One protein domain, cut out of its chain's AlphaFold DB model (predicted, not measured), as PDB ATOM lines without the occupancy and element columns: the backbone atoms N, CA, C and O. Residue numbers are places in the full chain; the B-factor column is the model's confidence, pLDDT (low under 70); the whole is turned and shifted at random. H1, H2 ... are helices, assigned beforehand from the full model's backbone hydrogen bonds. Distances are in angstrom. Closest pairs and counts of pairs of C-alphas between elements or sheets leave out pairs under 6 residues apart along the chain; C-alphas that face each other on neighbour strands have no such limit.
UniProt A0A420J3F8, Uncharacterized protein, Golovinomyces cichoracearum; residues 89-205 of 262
ATOM      1  N   GLU A  89     192.067 183.324 116.513       50.72
ATOM      2  CA  GLU A  89     192.102 184.003 115.212       50.72
ATOM      3  C   GLU A  89     192.103 183.024 114.027       50.72
ATOM      4  O   GLU A  89     191.622 183.380 112.951       50.72
ATOM      5  N   GLU A  90     192.706 181.843 114.169       57.16
ATOM      6  CA  GLU A  90     192.868 180.847 113.106       57.16
ATOM      7  C   GLU A  90     191.600 180.002 112.924       57.16
ATOM      8  O   GLU A  90     191.119 179.855 111.801       57.16
ATOM      9  N   GLU A  91     190.951 179.606 114.015       43.81
ATOM     10  CA  GLU A  91     189.607 179.022 114.029       43.81
ATOM     11  C   GLU A  91     188.573 180.017 113.453       43.81
ATOM     12  O   GLU A  91     187.870 179.716 112.487       43.81
ATOM     13  N   CYS A  92     188.593 181.282 113.898       48.56
ATOM     14  CA  CYS A  92     187.744 182.354 113.352       48.56
ATOM     15  C   CYS A  92     188.164 182.839 111.941       48.56
ATOM     16  O   CYS A  92     187.433 183.602 111.287       48.56
ATOM     17  N   ARG A  93     189.339 182.434 111.434       56.72
ATOM     18  CA  ARG A  93     189.697 182.545 110.007       56.72
ATOM     19  C   ARG A  93     188.994 181.441 109.221       56.72
ATOM     20  O   ARG A  93     188.353 181.763 108.222       56.72
ATOM     21  N   ASN A  94     189.088 180.195 109.676       58.06
ATOM     22  CA  ASN A  94     188.583 179.022 108.965       58.06
ATOM     23  C   ASN A  94     187.065 179.101 108.739       58.06
ATOM     24  O   ASN A  94     186.643 179.130 107.583       58.06
ATOM     25  N   ASP A  95     186.262 179.293 109.789       60.28
ATOM     26  CA  ASP A  95     184.792 179.364 109.684       60.28
ATOM     27  C   ASP A  95     184.308 180.480 108.737       60.28
ATOM     28  O   ASP A  95     183.415 180.298 107.902       60.28
ATOM     29  N   CYS A  96     184.912 181.669 108.847       59.47
ATOM     30  CA  CYS A  96     184.530 182.831 108.040       59.47
ATOM     31  C   CYS A  96     184.842 182.638 106.549       59.47
ATOM     32  O   CYS A  96     184.080 183.113 105.694       59.47
ATOM     33  N   TRP A  97     185.959 181.972 106.237       69.31
ATOM     34  CA  TRP A  97     186.368 181.708 104.863       69.31
ATOM     35  C   TRP A  97     185.685 180.480 104.270       69.31
ATOM     36  O   TRP A  97     185.305 180.548 103.106       69.31
ATOM     37  N   GLU A  98     185.417 179.421 105.036       68.94
ATOM     38  CA  GLU A  98     184.672 178.254 104.545       68.94
ATOM     39  C   GLU A  98     183.272 178.661 104.051       68.94
ATOM     40  O   GLU A  98     182.823 178.259 102.974       68.94
ATOM     41  N   LEU A  99     182.598 179.551 104.784       63.25
ATOM     42  CA  LEU A  99     181.287 180.075 104.398       63.25
ATOM     43  C   LEU A  99     181.368 180.971 103.141       63.25
ATOM     44  O   LEU A  99     180.466 180.949 102.297       63.25
ATOM     45  N   ALA A 100     182.479 181.695 102.959       63.22
ATOM     46  CA  ALA A 100     182.767 182.447 101.736       63.22
ATOM     47  C   ALA A 100     183.050 181.525 100.540       63.22
ATOM     48  O   ALA A 100     182.466 181.719  99.474       63.22
ATOM     49  N   GLU A 101     183.854 180.477 100.722       65.88
ATOM     50  CA  GLU A 101     184.096 179.453  99.708       65.88
ATOM     51  C   GLU A 101     182.811 178.730  99.309       65.88
ATOM     52  O   GLU A 101     182.591 178.481  98.128       65.88
ATOM     53  N   ASN A 102     181.945 178.396 100.263       68.31
ATOM     54  CA  ASN A 102     180.693 177.694  99.989       68.31
ATOM     55  C   ASN A 102     179.690 178.580  99.229       68.31
ATOM     56  O   ASN A 102     178.976 178.082  98.354       68.31
ATOM     57  N   ASN A 103     179.693 179.897  99.457       63.19
ATOM     58  CA  ASN A 103     178.980 180.850  98.601       63.19
ATOM     59  C   ASN A 103     179.649 181.013  97.225       63.19
ATOM     60  O   ASN A 103     178.957 181.034  96.208       63.19
ATOM     61  N   ALA A 104     180.981 181.042  97.155       60.12
ATOM     62  CA  ALA A 104     181.712 181.121  95.893       60.12
ATOM     63  C   ALA A 104     181.554 179.858  95.020       60.12
ATOM     64  O   ALA A 104     181.453 179.984  93.807       60.12
ATOM     65  N   LYS A 105     181.434 178.662  95.618       64.00
ATOM     66  CA  LYS A 105     181.104 177.386  94.942       64.00
ATOM     67  C   LYS A 105     179.689 177.384  94.336       64.00
ATOM     68  O   LYS A 105     179.435 176.640  93.393       64.00
ATOM     69  N   ARG A 106     178.762 178.190  94.877       59.78
ATOM     70  CA  ARG A 106     177.405 178.413  94.322       59.78
ATOM     71  C   ARG A 106     177.380 179.488  93.235       59.78
ATOM     72  O   ARG A 106     176.458 179.525  92.420       59.78
ATOM     73  N   CYS A 107     178.375 180.364  93.227       52.25
ATOM     74  CA  CYS A 107     178.684 181.244  92.114       52.25
ATOM     75  C   CYS A 107     179.536 180.489  91.071       52.25
ATOM     76  O   CYS A 107     180.028 179.389  91.309       52.25
ATOM     77  N   SER A 108     179.735 181.073  89.886       54.56
ATOM     78  CA  SER A 108     180.862 180.642  89.042       54.56
ATOM     79  C   SER A 108     182.188 180.963  89.752       54.56
ATOM     80  O   SER A 108     182.191 181.792  90.654       54.56
ATOM     81  N   GLN A 109     183.328 180.434  89.290       56.25
ATOM     82  CA  GLN A 109     184.684 180.715  89.826       56.25
ATOM     83  C   GLN A 109     185.159 182.194  89.709       56.25
ATOM     84  O   GLN A 109     186.350 182.489  89.776       56.25
ATOM     85  N   ARG A 110     184.241 183.136  89.487       54.84
ATOM     86  CA  ARG A 110     184.431 184.586  89.430       54.84
ATOM     87  C   ARG A 110     183.487 185.215  90.449       54.84
ATOM     88  O   ARG A 110     182.340 184.772  90.536       54.84
ATOM     89  N   THR A 111     183.920 186.275  91.134       54.28
ATOM     90  CA  THR A 111     183.009 187.062  91.976       54.28
ATOM     91  C   THR A 111     181.811 187.517  91.141       54.28
ATOM     92  O   THR A 111     181.961 188.125  90.079       54.28
ATOM     93  N   ILE A 112     180.605 187.177  91.588       63.50
ATOM     94  CA  ILE A 112     179.372 187.670  90.979       63.50
ATOM     95  C   ILE A 112     179.000 188.909  91.777       63.50
ATOM     96  O   ILE A 112     178.543 188.798  92.909       63.50
ATOM     97  N   SER A 113     179.204 190.088  91.192       61.19
ATOM     98  CA  SER A 113     178.999 191.396  91.822       61.19
ATOM     99  C   SER A 113     177.518 191.692  92.153       61.19
ATOM    100  O   SER A 113     176.899 192.576  91.560       61.19
ATOM    101  N   ARG A 114     176.935 190.975  93.125       68.94
ATOM    102  CA  ARG A 114     175.535 191.077  93.592       68.94
ATOM    103  C   ARG A 114     175.279 192.291  94.498       68.94
ATOM    104  O   ARG A 114     174.540 192.222  95.474       68.94
ATOM    105  N   TRP A 115     175.845 193.448  94.158       72.00
ATOM    106  CA  TRP A 115     175.722 194.680  94.952       72.00
ATOM    107  C   TRP A 115     174.277 195.157  95.162       72.00
ATOM    108  O   TRP A 115     174.017 195.887  96.111       72.00
ATOM    109  N   ASN A 116     173.339 194.730  94.313       68.62
ATOM    110  CA  ASN A 116     171.913 195.042  94.439       68.62
ATOM    111  C   ASN A 116     171.252 194.340  95.640       68.62
ATOM    112  O   ASN A 116     170.263 194.842  96.165       68.62
ATOM    113  N   GLU A 117     171.799 193.202  96.082       66.81
ATOM    114  CA  GLU A 117     171.351 192.474  97.278       66.81
ATOM    115  C   GLU A 117     171.954 193.096  98.561       66.81
ATOM    116  O   GLU A 117     171.429 192.917  99.659       66.81
ATOM    117  N   LEU A 118     173.023 193.897  98.433       66.19
ATOM    118  CA  LEU A 118     173.756 194.492  99.552       66.19
ATOM    119  C   LEU A 118     173.275 195.916  99.891       66.19
ATOM    120  O   LEU A 118     173.916 196.916  99.554       66.19
ATOM    121  N   SER A 119     172.179 196.025 100.643       61.28
ATOM    122  CA  SER A 119     171.723 197.310 101.204       61.28
ATOM    123  C   SER A 119     172.540 197.747 102.434       61.28
ATOM    124  O   SER A 119     172.013 197.899 103.533       61.28
ATOM    125  N   PHE A 120     173.851 197.966 102.264       60.72
ATOM    126  CA  PHE A 120     174.737 198.367 103.362       60.72
ATOM    127  C   PHE A 120     174.404 199.773 103.890       60.72
ATOM    128  O   PHE A 120     174.921 200.790 103.419       60.72
ATOM    129  N   LYS A 121     173.530 199.821 104.896       61.16
ATOM    130  CA  LYS A 121     173.245 200.995 105.717       61.16
ATOM    131  C   LYS A 121     174.047 200.872 107.005       61.16
ATOM    132  O   LYS A 121     173.612 200.208 107.942       61.16
ATOM    133  N   LEU A 122     175.214 201.509 107.044       57.53
ATOM    134  CA  LEU A 122     175.950 201.661 108.292       57.53
ATOM    135  C   LEU A 122     175.064 202.410 109.302       57.53
ATOM    136  O   LEU A 122     174.542 203.481 108.983       57.53
ATOM    137  N   HIS A 123     174.896 201.861 110.507       55.62
ATOM    138  CA  HIS A 123     174.302 202.614 111.610       55.62
ATOM    139  C   HIS A 123     175.195 203.820 111.929       55.62
ATOM    140  O   HIS A 123     176.418 203.713 111.839       55.62
ATOM    141  N   ARG A 124     174.617 204.964 112.314       49.41
ATOM    142  CA  ARG A 124     175.415 206.173 112.618       49.41
ATOM    143  C   ARG A 124     176.407 205.963 113.767       49.41
ATOM    144  O   ARG A 124     177.412 206.659 113.822       49.41
ATOM    145  N   ASP A 125     176.155 204.966 114.604       52.19
ATOM    146  CA  ASP A 125     176.946 204.646 115.794       52.19
ATOM    147  C   ASP A 125     178.018 203.567 115.522       52.19
ATOM    148  O   ASP A 125     178.657 203.085 116.446       52.19
ATOM    149  N   LEU A 126     178.214 203.164 114.256       54.19
ATOM    150  CA  LEU A 126     179.256 202.218 113.819       54.19
ATOM    151  C   LEU A 126     180.449 202.932 113.151       54.19
ATOM    152  O   LEU A 126     181.061 202.402 112.217       54.19
ATOM    153  N   HIS A 127     180.771 204.145 113.604       57.22
ATOM    154  CA  HIS A 127     182.069 204.755 113.310       57.22
ATOM    155  C   HIS A 127     183.161 203.965 114.043       57.22
ATOM    156  O   HIS A 127     182.977 203.551 115.184       57.22
ATOM    157  N   LEU A 128     184.291 203.712 113.380       56.47
ATOM    158  CA  LEU A 128     185.398 202.969 113.985       56.47
ATOM    159  C   LEU A 128     186.229 203.875 114.894       56.47
ATOM    160  O   LEU A 128     187.249 204.409 114.466       56.47
ATOM    161  N   GLU A 129     185.819 203.988 116.156       59.19
ATOM    162  CA  GLU A 129     186.546 204.747 117.186       59.19
ATOM    163  C   GLU A 129     187.776 203.999 117.742       59.19
ATOM    164  O   GLU A 129     188.537 204.559 118.528       59.19
ATOM    165  N   GLY A 130     188.008 202.742 117.337       62.03
ATOM    166  CA  GLY A 130     189.202 201.978 117.706       62.03
ATOM    167  C   GLY A 130     189.058 200.465 117.527       62.03
ATOM    168  O   GLY A 130     188.225 199.968 116.766       62.03
ATOM    169  N   SER A 131     189.870 199.702 118.266       64.81
ATOM    170  CA  SER A 131     189.863 198.227 118.247       64.81
ATOM    171  C   SER A 131     188.591 197.600 118.839       64.81
ATOM    172  O   SER A 131     188.312 196.423 118.600       64.81
ATOM    173  N   ARG A 132     187.802 198.376 119.593       65.81
ATOM    174  CA  ARG A 132     186.537 197.952 120.208       65.81
ATOM    175  C   ARG A 132     185.508 197.512 119.164       65.81
ATOM    176  O   ARG A 132     184.943 196.426 119.295       65.81
ATOM    177  N   ASP A 133     185.339 198.308 118.113       69.81
ATOM    178  CA  ASP A 133     184.288 198.134 117.099       69.81
ATOM    179  C   ASP A 133     184.802 197.447 115.822       69.81
ATOM    180  O   ASP A 133     184.026 197.076 114.934       69.81
ATOM    181  N   TRP A 134     186.114 197.174 115.768       76.62
ATOM    182  CA  TRP A 134     186.756 196.409 114.697       76.62
ATOM    183  C   TRP A 134     186.075 195.058 114.449       76.62
ATOM    184  O   TRP A 134     185.884 194.693 113.296       76.62
ATOM    185  N   GLY A 135     185.647 194.330 115.488       77.12
ATOM    186  CA  GLY A 135     184.971 193.034 115.318       77.12
ATOM    187  C   GLY A 135     183.662 193.134 114.522       77.12
ATOM    188  O   GLY A 135     183.443 192.377 113.575       77.12
ATOM    189  N   ALA A 136     182.820 194.120 114.845       76.31
ATOM    190  CA  ALA A 136     181.575 194.371 114.120       76.31
ATOM    191  C   ALA A 136     181.849 194.831 112.678       76.31
ATOM    192  O   ALA A 136     181.201 194.371 111.734       76.31
ATOM    193  N   HIS A 137     182.848 195.693 112.477       78.69
ATOM    194  CA  HIS A 137     183.232 196.132 111.139       78.69
ATOM    195  C   HIS A 137     183.848 195.008 110.287       78.69
ATOM    196  O   HIS A 137     183.465 194.853 109.130       78.69
ATOM    197  N   ARG A 138     184.732 194.176 110.856       84.06
ATOM    198  CA  ARG A 138     185.312 192.984 110.215       84.06
ATOM    199  C   ARG A 138     184.207 192.093 109.659       84.06
ATOM    200  O   ARG A 138     184.266 191.711 108.493       84.06
ATOM    201  N   ASN A 139     183.188 191.812 110.467       84.38
ATOM    202  CA  ASN A 139     182.067 190.963 110.070       84.38
ATOM    203  C   ASN A 139     181.239 191.600 108.940       84.38
ATOM    204  O   ASN A 139     180.869 190.911 107.994       84.38
ATOM    205  N   ASN A 140     181.032 192.920 108.971       83.12
ATOM    206  CA  ASN A 140     180.370 193.660 107.892       83.12
ATOM    207  C   ASN A 140     181.145 193.612 106.559       83.12
ATOM    208  O   ASN A 140     180.549 193.374 105.507       83.12
ATOM    209  N   VAL A 141     182.471 193.799 106.583       84.94
ATOM    210  CA  VAL A 141     183.301 193.700 105.368       84.94
ATOM    211  C   VAL A 141     183.368 192.251 104.867       84.94
ATOM    212  O   VAL A 141     183.280 192.022 103.660       84.94
ATOM    213  N   MET A 142     183.446 191.272 105.773       86.81
ATOM    214  CA  MET A 142     183.408 189.847 105.429       86.81
ATOM    215  C   MET A 142     182.077 189.458 104.772       86.81
ATOM    216  O   MET A 142     182.078 188.808 103.731       86.81
ATOM    217  N   TYR A 143     180.945 189.922 105.306       84.12
ATOM    218  CA  TYR A 143     179.628 189.706 104.704       84.12
ATOM    219  C   TYR A 143     179.540 190.300 103.288       84.12
ATOM    220  O   TYR A 143     179.073 189.634 102.366       84.12
ATOM    221  N   ALA A 144     180.066 191.511 103.070       85.62
ATOM    222  CA  ALA A 144     180.124 192.108 101.735       85.62
ATOM    223  C   ALA A 144     180.972 191.278 100.747       85.62
ATOM    224  O   ALA A 144     180.579 191.126  99.590       85.62
ATOM    225  N   LEU A 145     182.095 190.699 101.198       86.75
ATOM    226  CA  LEU A 145     182.911 189.765 100.407       86.75
ATOM    227  C   LEU A 145     182.150 188.461 100.095       86.75
ATOM    228  O   LEU A 145     182.162 187.996  98.954       86.75
ATOM    229  N   GLN A 146     181.432 187.896 101.069       84.06
ATOM    230  CA  GLN A 146     180.618 186.689 100.884       84.06
ATOM    231  C   GLN A 146     179.474 186.905  99.877       84.06
ATOM    232  O   GLN A 146     179.247 186.045  99.026       84.06
ATOM    233  N   VAL A 147     178.790 188.057  99.918       83.00
ATOM    234  CA  VAL A 147     177.679 188.397  99.003       83.00
ATOM    235  C   VAL A 147     178.135 188.524  97.546       83.00
ATOM    236  O   VAL A 147     177.408 188.107  96.644       83.00
ATOM    237  N   ILE A 148     179.350 189.023  97.287       82.25
ATOM    238  CA  ILE A 148     179.920 189.029  95.926       82.25
ATOM    239  C   ILE A 148     180.530 187.678  95.507       82.25
ATOM    240  O   ILE A 148     181.104 187.574  94.422       82.25
ATOM    241  N   GLY A 149     180.433 186.637  96.341       81.69
ATOM    242  CA  GLY A 149     181.032 185.326  96.081       81.69
ATOM    243  C   GLY A 149     182.561 185.360  96.037       81.69
ATOM    244  O   GLY A 149     183.157 184.729  95.168       81.69
ATOM    245  N   TYR A 150     183.200 186.143  96.911       84.69
ATOM    246  CA  TYR A 150     184.658 186.225  96.983       84.69
ATOM    247  C   TYR A 150     185.264 184.996  97.670       84.69
ATOM    248  O   TYR A 150     185.015 184.740  98.845       84.69
ATOM    249  N   THR A 151     186.134 184.297  96.946       82.38
ATOM    250  CA  THR A 151     187.024 183.254  97.475       82.38
ATOM    251  C   THR A 151     188.373 183.866  97.870       82.38
ATOM    252  O   THR A 151     188.874 184.732  97.141       82.38
ATOM    253  N   PRO A 152     189.039 183.386  98.939       81.69
ATOM    254  CA  PRO A 152     190.479 183.573  99.120       81.69
ATOM    255  C   PRO A 152     191.275 183.327  97.826       81.69
ATOM    256  O   PRO A 152     190.852 182.572  96.951       81.69
ATOM    257  N   SER A 153     192.432 183.983  97.689       81.88
ATOM    258  CA  SER A 153     193.274 184.047  96.473       81.88
ATOM    259  C   SER A 153     192.694 184.735  95.218       81.88
ATOM    260  O   SER A 153     193.478 185.125  94.351       81.88
ATOM    261  N   LEU A 154     191.380 184.975  95.102       84.81
ATOM    262  CA  LEU A 154     190.834 185.691  93.940       84.81
ATOM    263  C   LEU A 154     191.176 187.187  93.960       84.81
ATOM    264  O   LEU A 154     191.206 187.840  95.002       84.81
ATOM    265  N   LYS A 155     191.378 187.762  92.772       87.50
ATOM    266  CA  LYS A 155     191.498 189.212  92.595       87.50
ATOM    267  C   LYS A 155     190.102 189.841  92.531       87.50
ATOM    268  O   LYS A 155     189.267 189.393  91.752       87.50
ATOM    269  N   LEU A 156     189.866 190.898  93.306       85.50
ATOM    270  CA  LEU A 156     188.640 191.702  93.237       85.50
ATOM    271  C   LEU A 156     188.538 192.420  91.881       85.50
ATOM    272  O   LEU A 156     189.523 193.009  91.421       85.50
ATOM    273  N   PHE A 157     187.345 192.444  91.273       85.50
ATOM    274  CA  PHE A 157     187.089 193.303  90.111       85.50
ATOM    275  C   PHE A 157     187.129 194.782  90.506       85.50
ATOM    276  O   PHE A 157     186.832 195.142  91.644       85.50
ATOM    277  N   GLU A 158     187.441 195.668  89.556       83.38
ATOM    278  CA  GLU A 158     187.547 197.110  89.831       83.38
ATOM    279  C   GLU A 158     186.244 197.704  90.402       83.38
ATOM    280  O   GLU A 158     186.292 198.535  91.307       83.38
ATOM    281  N   LEU A 159     185.073 197.220  89.965       83.75
ATOM    282  CA  LEU A 159     183.787 197.616  90.550       83.75
ATOM    283  C   LEU A 159     183.659 197.180  92.020       83.75
ATOM    284  O   LEU A 159     183.215 197.973  92.852       83.75
ATOM    285  N   ASP A 160     184.078 195.955  92.348       85.12
ATOM    286  CA  ASP A 160     184.027 195.428  93.713       85.12
ATOM    287  C   ASP A 160     184.972 196.217  94.631       85.12
ATOM    288  O   ASP A 160     184.576 196.614  95.726       85.12
ATOM    289  N   LYS A 161     186.185 196.546  94.161       84.88
ATOM    290  CA  LYS A 161     187.125 197.425  94.880       84.88
ATOM    291  C   LYS A 161     186.548 198.815  95.127       84.88
ATOM    292  O   LYS A 161     186.670 199.335  96.231       84.88
ATOM    293  N   LEU A 162     185.923 199.429  94.119       83.12
ATOM    294  CA  LEU A 162     185.312 200.753  94.256       83.12
ATOM    295  C   LEU A 162     184.165 200.729  95.273       83.12
ATOM    296  O   LEU A 162     184.057 201.640  96.091       83.12
ATOM    297  N   LYS A 163     183.337 199.678  95.268       84.44
ATOM    298  CA  LYS A 163     182.223 199.507  96.213       84.44
ATOM    299  C   LYS A 163     182.710 199.223  97.637       84.44
ATOM    300  O   LYS A 163     182.337 199.974  98.536       84.44
ATOM    301  N   LEU A 164     183.594 198.241  97.837       84.19
ATOM    302  CA  LEU A 164     184.226 197.948  99.135       84.19
ATOM    303  C   LEU A 164     184.989 199.165  99.663       84.19
ATOM    304  O   LEU A 164     184.788 199.586 100.797       84.19
ATOM    305  N   GLY A 165     185.803 199.801  98.825       82.38
ATOM    306  CA  GLY A 165     186.567 200.978  99.213       82.38
ATOM    307  C   GLY A 165     185.704 202.213  99.474       82.38
ATOM    308  O   GLY A 165     186.091 203.065 100.266       82.38
ATOM    309  N   SER A 166     184.527 202.329  98.854       81.56
ATOM    310  CA  SER A 166     183.529 203.355  99.188       81.56
ATOM    311  C   SER A 166     182.797 203.029 100.494       81.56
ATOM    312  O   SER A 166     182.487 203.934 101.264       81.56
ATOM    313  N   MET A 167     182.527 201.750 100.764       81.44
ATOM    314  CA  MET A 167     181.946 201.276 102.021       81.44
ATOM    315  C   MET A 167     182.885 201.579 103.193       81.44
ATOM    316  O   MET A 167     182.492 202.293 104.109       81.44
ATOM    317  N   ILE A 168     184.144 201.141 103.111       78.38
ATOM    318  CA  ILE A 168     185.156 201.345 104.154       78.38
ATOM    319  C   ILE A 168     185.473 202.845 104.317       78.38
ATOM    320  O   ILE A 168     185.501 203.344 105.434       78.38
ATOM    321  N   ARG A 169     185.594 203.640 103.238       76.94
ATOM    322  CA  ARG A 169     185.816 205.102 103.368       76.94
ATOM    323  C   ARG A 169     184.727 205.851 104.153       76.94
ATOM    324  O   ARG A 169     185.018 206.926 104.670       76.94
ATOM    325  N   ARG A 170     183.506 205.309 104.267       74.06
ATOM    326  CA  ARG A 170     182.436 205.877 105.114       74.06
ATOM    327  C   ARG A 170     182.559 205.514 106.596       74.06
ATOM    328  O   ARG A 170     181.928 206.180 107.401       74.06
ATOM    329  N   THR A 171     183.307 204.468 106.945       67.31
ATOM    330  CA  THR A 171     183.449 203.976 108.328       67.31
ATOM    331  C   THR A 171     184.761 204.396 108.982       67.31
ATOM    332  O   THR A 171     184.868 204.325 110.203       67.31
ATOM    333  N   VAL A 172     185.761 204.778 108.178       65.44
ATOM    334  CA  VAL A 172     187.120 205.093 108.635       65.44
ATOM    335  C   VAL A 172     187.449 206.584 108.510       65.44
ATOM    336  O   VAL A 172     187.094 207.232 107.516       65.44
ATOM    337  N   GLU A 173     188.186 207.095 109.497       64.25
ATOM    338  CA  GLU A 173     188.831 208.413 109.468       64.25
ATOM    339  C   GLU A 173     189.874 208.523 108.340       64.25
ATOM    340  O   GLU A 173     190.260 207.525 107.728       64.25
ATOM    341  N   ASP A 174     190.356 209.735 108.052       62.44
ATOM    342  CA  ASP A 174     191.177 210.009 106.863       62.44
ATOM    343  C   ASP A 174     192.520 209.257 106.804       62.44
ATOM    344  O   ASP A 174     192.997 208.961 105.706       62.44
ATOM    345  N   GLY A 175     193.102 208.871 107.944       64.00
ATOM    346  CA  GLY A 175     194.354 208.102 107.996       64.00
ATOM    347  C   GLY A 175     194.252 206.735 107.294       64.00
ATOM    348  O   GLY A 175     194.905 206.525 106.264       64.00
ATOM    349  N   PRO A 176     193.395 205.812 107.777       59.72
ATOM    350  CA  PRO A 176     193.168 204.518 107.132       59.72
ATOM    351  C   PRO A 176     192.659 204.584 105.682       59.72
ATOM    352  O   PRO A 176     192.727 203.577 104.976       59.72
ATOM    353  N   ARG A 177     192.191 205.736 105.169       65.69
ATOM    354  CA  ARG A 177     191.713 205.832 103.774       65.69
ATOM    355  C   ARG A 177     192.792 205.513 102.742       65.69
ATOM    356  O   ARG A 177     192.481 204.852 101.754       65.69
ATOM    357  N   ARG A 178     194.053 205.883 102.993       64.94
ATOM    358  CA  ARG A 178     195.190 205.570 102.100       64.94
ATOM    359  C   ARG A 178     195.473 204.072 101.983       64.94
ATOM    360  O   ARG A 178     195.993 203.611 100.971       64.94
ATOM    361  N   ILE A 179     195.107 203.294 103.002       64.88
ATOM    362  CA  ILE A 179     195.291 201.838 103.017       64.88
ATOM    363  C   ILE A 179     194.398 201.184 101.947       64.88
ATOM    364  O   ILE A 179     194.812 200.223 101.300       64.88
ATOM    365  N   ILE A 180     193.210 201.753 101.710       66.06
ATOM    366  CA  ILE A 180     192.142 201.226 100.846       66.06
ATOM    367  C   ILE A 180     192.489 201.289  99.351       66.06
ATOM    368  O   ILE A 180     192.014 200.464  98.570       66.06
ATOM    369  N   GLU A 181     193.305 202.255  98.930       66.25
ATOM    370  CA  GLU A 181     193.444 202.639  97.516       66.25
ATOM    371  C   GLU A 181     194.122 201.580  96.634       66.25
ATOM    372  O   GLU A 181     193.948 201.593  95.420       66.25
ATOM    373  N   ASN A 182     194.842 200.625  97.234       67.81
ATOM    374  CA  ASN A 182     195.708 199.679  96.521       67.81
ATOM    375  C   ASN A 182     195.329 198.194  96.699       67.81
ATOM    376  O   ASN A 182     196.156 197.305  96.471       67.81
ATOM    377  N   PHE A 183     194.095 197.875  97.103       78.19
ATOM    378  CA  PHE A 183     193.697 196.478  97.304       78.19
ATOM    379  C   PHE A 183     193.275 195.756  96.027       78.19
ATOM    380  O   PHE A 183     192.242 196.036  95.428       78.19
ATOM    381  N   SER A 184     194.062 194.746  95.652       82.62
ATOM    382  CA  SER A 184     193.690 193.770  94.621       82.62
ATOM    383  C   SER A 184     193.039 192.500  95.179       82.62
ATOM    384  O   SER A 184     192.304 191.850  94.448       82.62
ATOM    385  N   TYR A 185     193.256 192.166  96.453       86.69
ATOM    386  CA  TYR A 185     192.778 190.928  97.080       86.69
ATOM    387  C   TYR A 185     192.005 191.258  98.360       86.69
ATOM    388  O   TYR A 185     192.503 192.012  99.200       86.69
ATOM    389  N   GLY A 186     190.806 190.691  98.516       84.44
ATOM    390  CA  GLY A 186     189.940 190.916  99.678       84.44
ATOM    391  C   GLY A 186     190.554 190.409 100.984       84.44
ATOM    392  O   GLY A 186     190.446 191.063 102.014       84.44
ATOM    393  N   GLU A 187     191.296 189.305 100.939       85.25
ATOM    394  CA  GLU A 187     192.003 188.774 102.110       85.25
ATOM    395  C   GLU A 187     193.121 189.723 102.592       85.25
ATOM    396  O   GLU A 187     193.204 190.050 103.777       85.25
ATOM    397  N   LEU A 188     193.934 190.250 101.665       85.06
ATOM    398  CA  LEU A 188     194.978 191.233 101.977       85.06
ATOM    399  C   LEU A 188     194.383 192.552 102.500       85.06
ATOM    400  O   LEU A 188     194.971 193.180 103.380       85.06
ATOM    401  N   MET A 189     193.212 192.944 101.985       85.50
ATOM    402  CA  MET A 189     192.427 194.066 102.502       85.50
ATOM    403  C   MET A 189     192.031 193.840 103.960       85.50
ATOM    404  O   MET A 189     192.375 194.658 104.810       85.50
ATOM    405  N   MET A 190     191.387 192.711 104.268       84.94
ATOM    406  CA  MET A 190     190.990 192.363 105.636       84.94
ATOM    407  C   MET A 190     192.186 192.327 106.593       84.94
ATOM    408  O   MET A 190     192.110 192.880 107.689       84.94
ATOM    409  N   ARG A 191     193.311 191.743 106.158       84.88
ATOM    410  CA  ARG A 191     194.543 191.653 106.952       84.88
ATOM    411  C   ARG A 191     195.130 193.030 107.275       84.88
ATOM    412  O   ARG A 191     195.420 193.302 108.435       84.88
ATOM    413  N   ARG A 192     195.277 193.910 106.278       82.00
ATOM    414  CA  ARG A 192     195.837 195.261 106.484       82.00
ATOM    415  C   ARG A 192     194.902 196.184 107.265       82.00
ATOM    416  O   ARG A 192     195.391 196.979 108.058       82.00
ATOM    417  N   LEU A 193     193.586 196.078 107.066       80.12
ATOM    418  CA  LEU A 193     192.612 196.801 107.888       80.12
ATOM    419  C   LEU A 193     192.719 196.358 109.352       80.12
ATOM    420  O   LEU A 193     192.858 197.210 110.221       80.12
ATOM    421  N   GLY A 194     192.765 195.046 109.614       79.75
ATOM    422  CA  GLY A 194     192.965 194.513 110.964       79.75
ATOM    423  C   GLY A 194     194.262 195.003 111.602       79.75
ATOM    424  O   GLY A 194     194.229 195.548 112.699       79.75
ATOM    425  N   GLN A 195     195.388 194.916 110.887       80.44
ATOM    426  CA  GLN A 195     196.675 195.449 111.355       80.44
ATOM    427  C   GLN A 195     196.603 196.946 111.681       80.44
ATOM    428  O   GLN A 195     197.058 197.350 112.749       80.44
ATOM    429  N   SER A 196     195.989 197.755 110.810       75.56
ATOM    430  CA  SER A 196     195.807 199.189 111.058       75.56
ATOM    431  C   SER A 196     194.961 199.451 112.301       75.56
ATOM    432  O   SER A 196     195.318 200.318 113.087       75.56
ATOM    433  N   TYR A 197     193.867 198.713 112.507       72.25
ATOM    434  CA  TYR A 197     192.990 198.913 113.661       72.25
ATOM    435  C   TYR A 197     193.584 198.401 114.974       72.25
ATOM    436  O   TYR A 197     193.390 199.035 116.011       72.25
ATOM    437  N   CYS A 198     194.371 197.325 114.939       73.56
ATOM    438  CA  CYS A 198     195.177 196.902 116.080       73.56
ATOM    439  C   CYS A 198     196.251 197.948 116.419       73.56
ATOM    440  O   CYS A 198     196.411 198.287 117.588       73.56
ATOM    441  N   GLN A 199     196.931 198.518 115.416       73.38
ATOM    442  CA  GLN A 199     197.937 199.564 115.620       73.38
ATOM    443  C   GLN A 199     197.316 200.866 116.153       73.38
ATOM    444  O   GLN A 199     197.801 201.405 117.145       73.38
ATOM    445  N   THR A 200     196.219 201.349 115.562       70.19
ATOM    446  CA  THR A 200     195.486 202.524 116.062       70.19
ATOM    447  C   THR A 200     194.960 202.288 117.478       70.19
ATOM    448  O   THR A 200     195.104 203.163 118.322       70.19
ATOM    449  N   GLY A 201     194.428 201.097 117.780       71.00
ATOM    450  CA  GLY A 201     193.993 200.738 119.132       71.00
ATOM    451  C   GLY A 201     195.138 200.657 120.150       71.00
ATOM    452  O   GLY A 201     194.940 201.010 121.311       71.00
ATOM    453  N   ALA A 202     196.337 200.240 119.732       73.88
ATOM    454  CA  ALA A 202     197.533 200.262 120.574       73.88
ATOM    455  C   ALA A 202     197.987 201.701 120.874       73.88
ATOM    456  O   ALA A 202     198.164 202.038 122.040       73.88
ATOM    457  N   ILE A 203     198.068 202.561 119.852       79.00
ATOM    458  CA  ILE A 203     198.408 203.990 119.999       79.00
ATOM    459  C   ILE A 203     197.368 204.713 120.871       79.00
ATOM    460  O   ILE A 203     197.721 205.498 121.743       79.00
ATOM    461  N   GLN A 204     196.078 204.433 120.684       78.00
ATOM    462  CA  GLN A 204     194.997 205.009 121.491       78.00
ATOM    463  C   GLN A 204     195.088 204.580 122.965       78.00
ATOM    464  O   GLN A 204     194.931 205.411 123.858       78.00
ATOM    465  N   ARG A 205     195.383 203.298 123.227       82.50
ATOM    466  CA  ARG A 205     195.644 202.777 124.577       82.50
ATOM    467  C   ARG A 205     196.849 203.454 125.220       82.50
ATOM    468  O   ARG A 205     196.752 203.855 126.375       82.50
TER     469      ARG A 205
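This is residues 89 to 205 of the 262 residues of an uncharacterized protein of Golovinomyces cichoracearum (UniProt A0A420J3F8). Four helices, H2 to H5, form a small up-and-down bundle, each running opposite to the one before, and H1 packs on the outside of H2 with its later part. The first residues of H1, 89 to 95, stick out, and a long link, residues 107 to 133, runs round the outside. The printed part has 117 residues with five named helices, H1 to H5 in that order, and no named strand; its class is all helix. It is compact, with a radius of gyration of the C-alphas of 13.9 A and spans of 44 by 29 by 26 A.

H1, residues 89 to 106, touches H2, residues 134 to 147, with residues 96 to 104 alone; the C-alphas of Ala 100 and Gln 146 are closest, 4.8 A, at a shallow tilt of 20 degrees, the same way. H2, the hub, only just touches H3, residues 158 to 169, with 3 pairs of C-alphas within 8 A, closest Ala 144 and Leu 164 at 7.6 A; they form a hairpin. H3 and H4, residues 174 to 180, form a hairpin and touch, closest at C-alphas Gly 165 and Ile 180, 5.8 A. H2 touches H5, residues 186 to 205, at a shallow tilt of 10 degrees, opposite ways, closest at C-alphas Trp 134 and Tyr 197, 6.8 A. H4 and H5 form a hairpin, closest at C-alphas Pro 176 and Ser 196, 7.1 A. H3 and H5 are near each other; H2 and H4 are apart. Each O i to N i+4 pair is within hydrogen-bond range in H2, H3 and H5; H1 has 13 of 14, and H4 has 0 of 3 but 4 of 4 O i to N i+3 pairs.

H1 begins at C-alpha 89 (192.102, 184.003, 115.212) and is 26.1 A long; H2 is 19.8 A, H3 15.8 A and H4 10.7 A. H5, 28.2 A, ends at C-alpha 205 (195.644, 202.777, 124.577).

The C-alphas farthest apart, Ser 108 and Arg 205, are 44.4 A apart. The printed part has no cut; the link H1 to H2 is long. Of the printed residues, 89 to 114, 116 to 133 and 171 to 182 have pLDDT under 70.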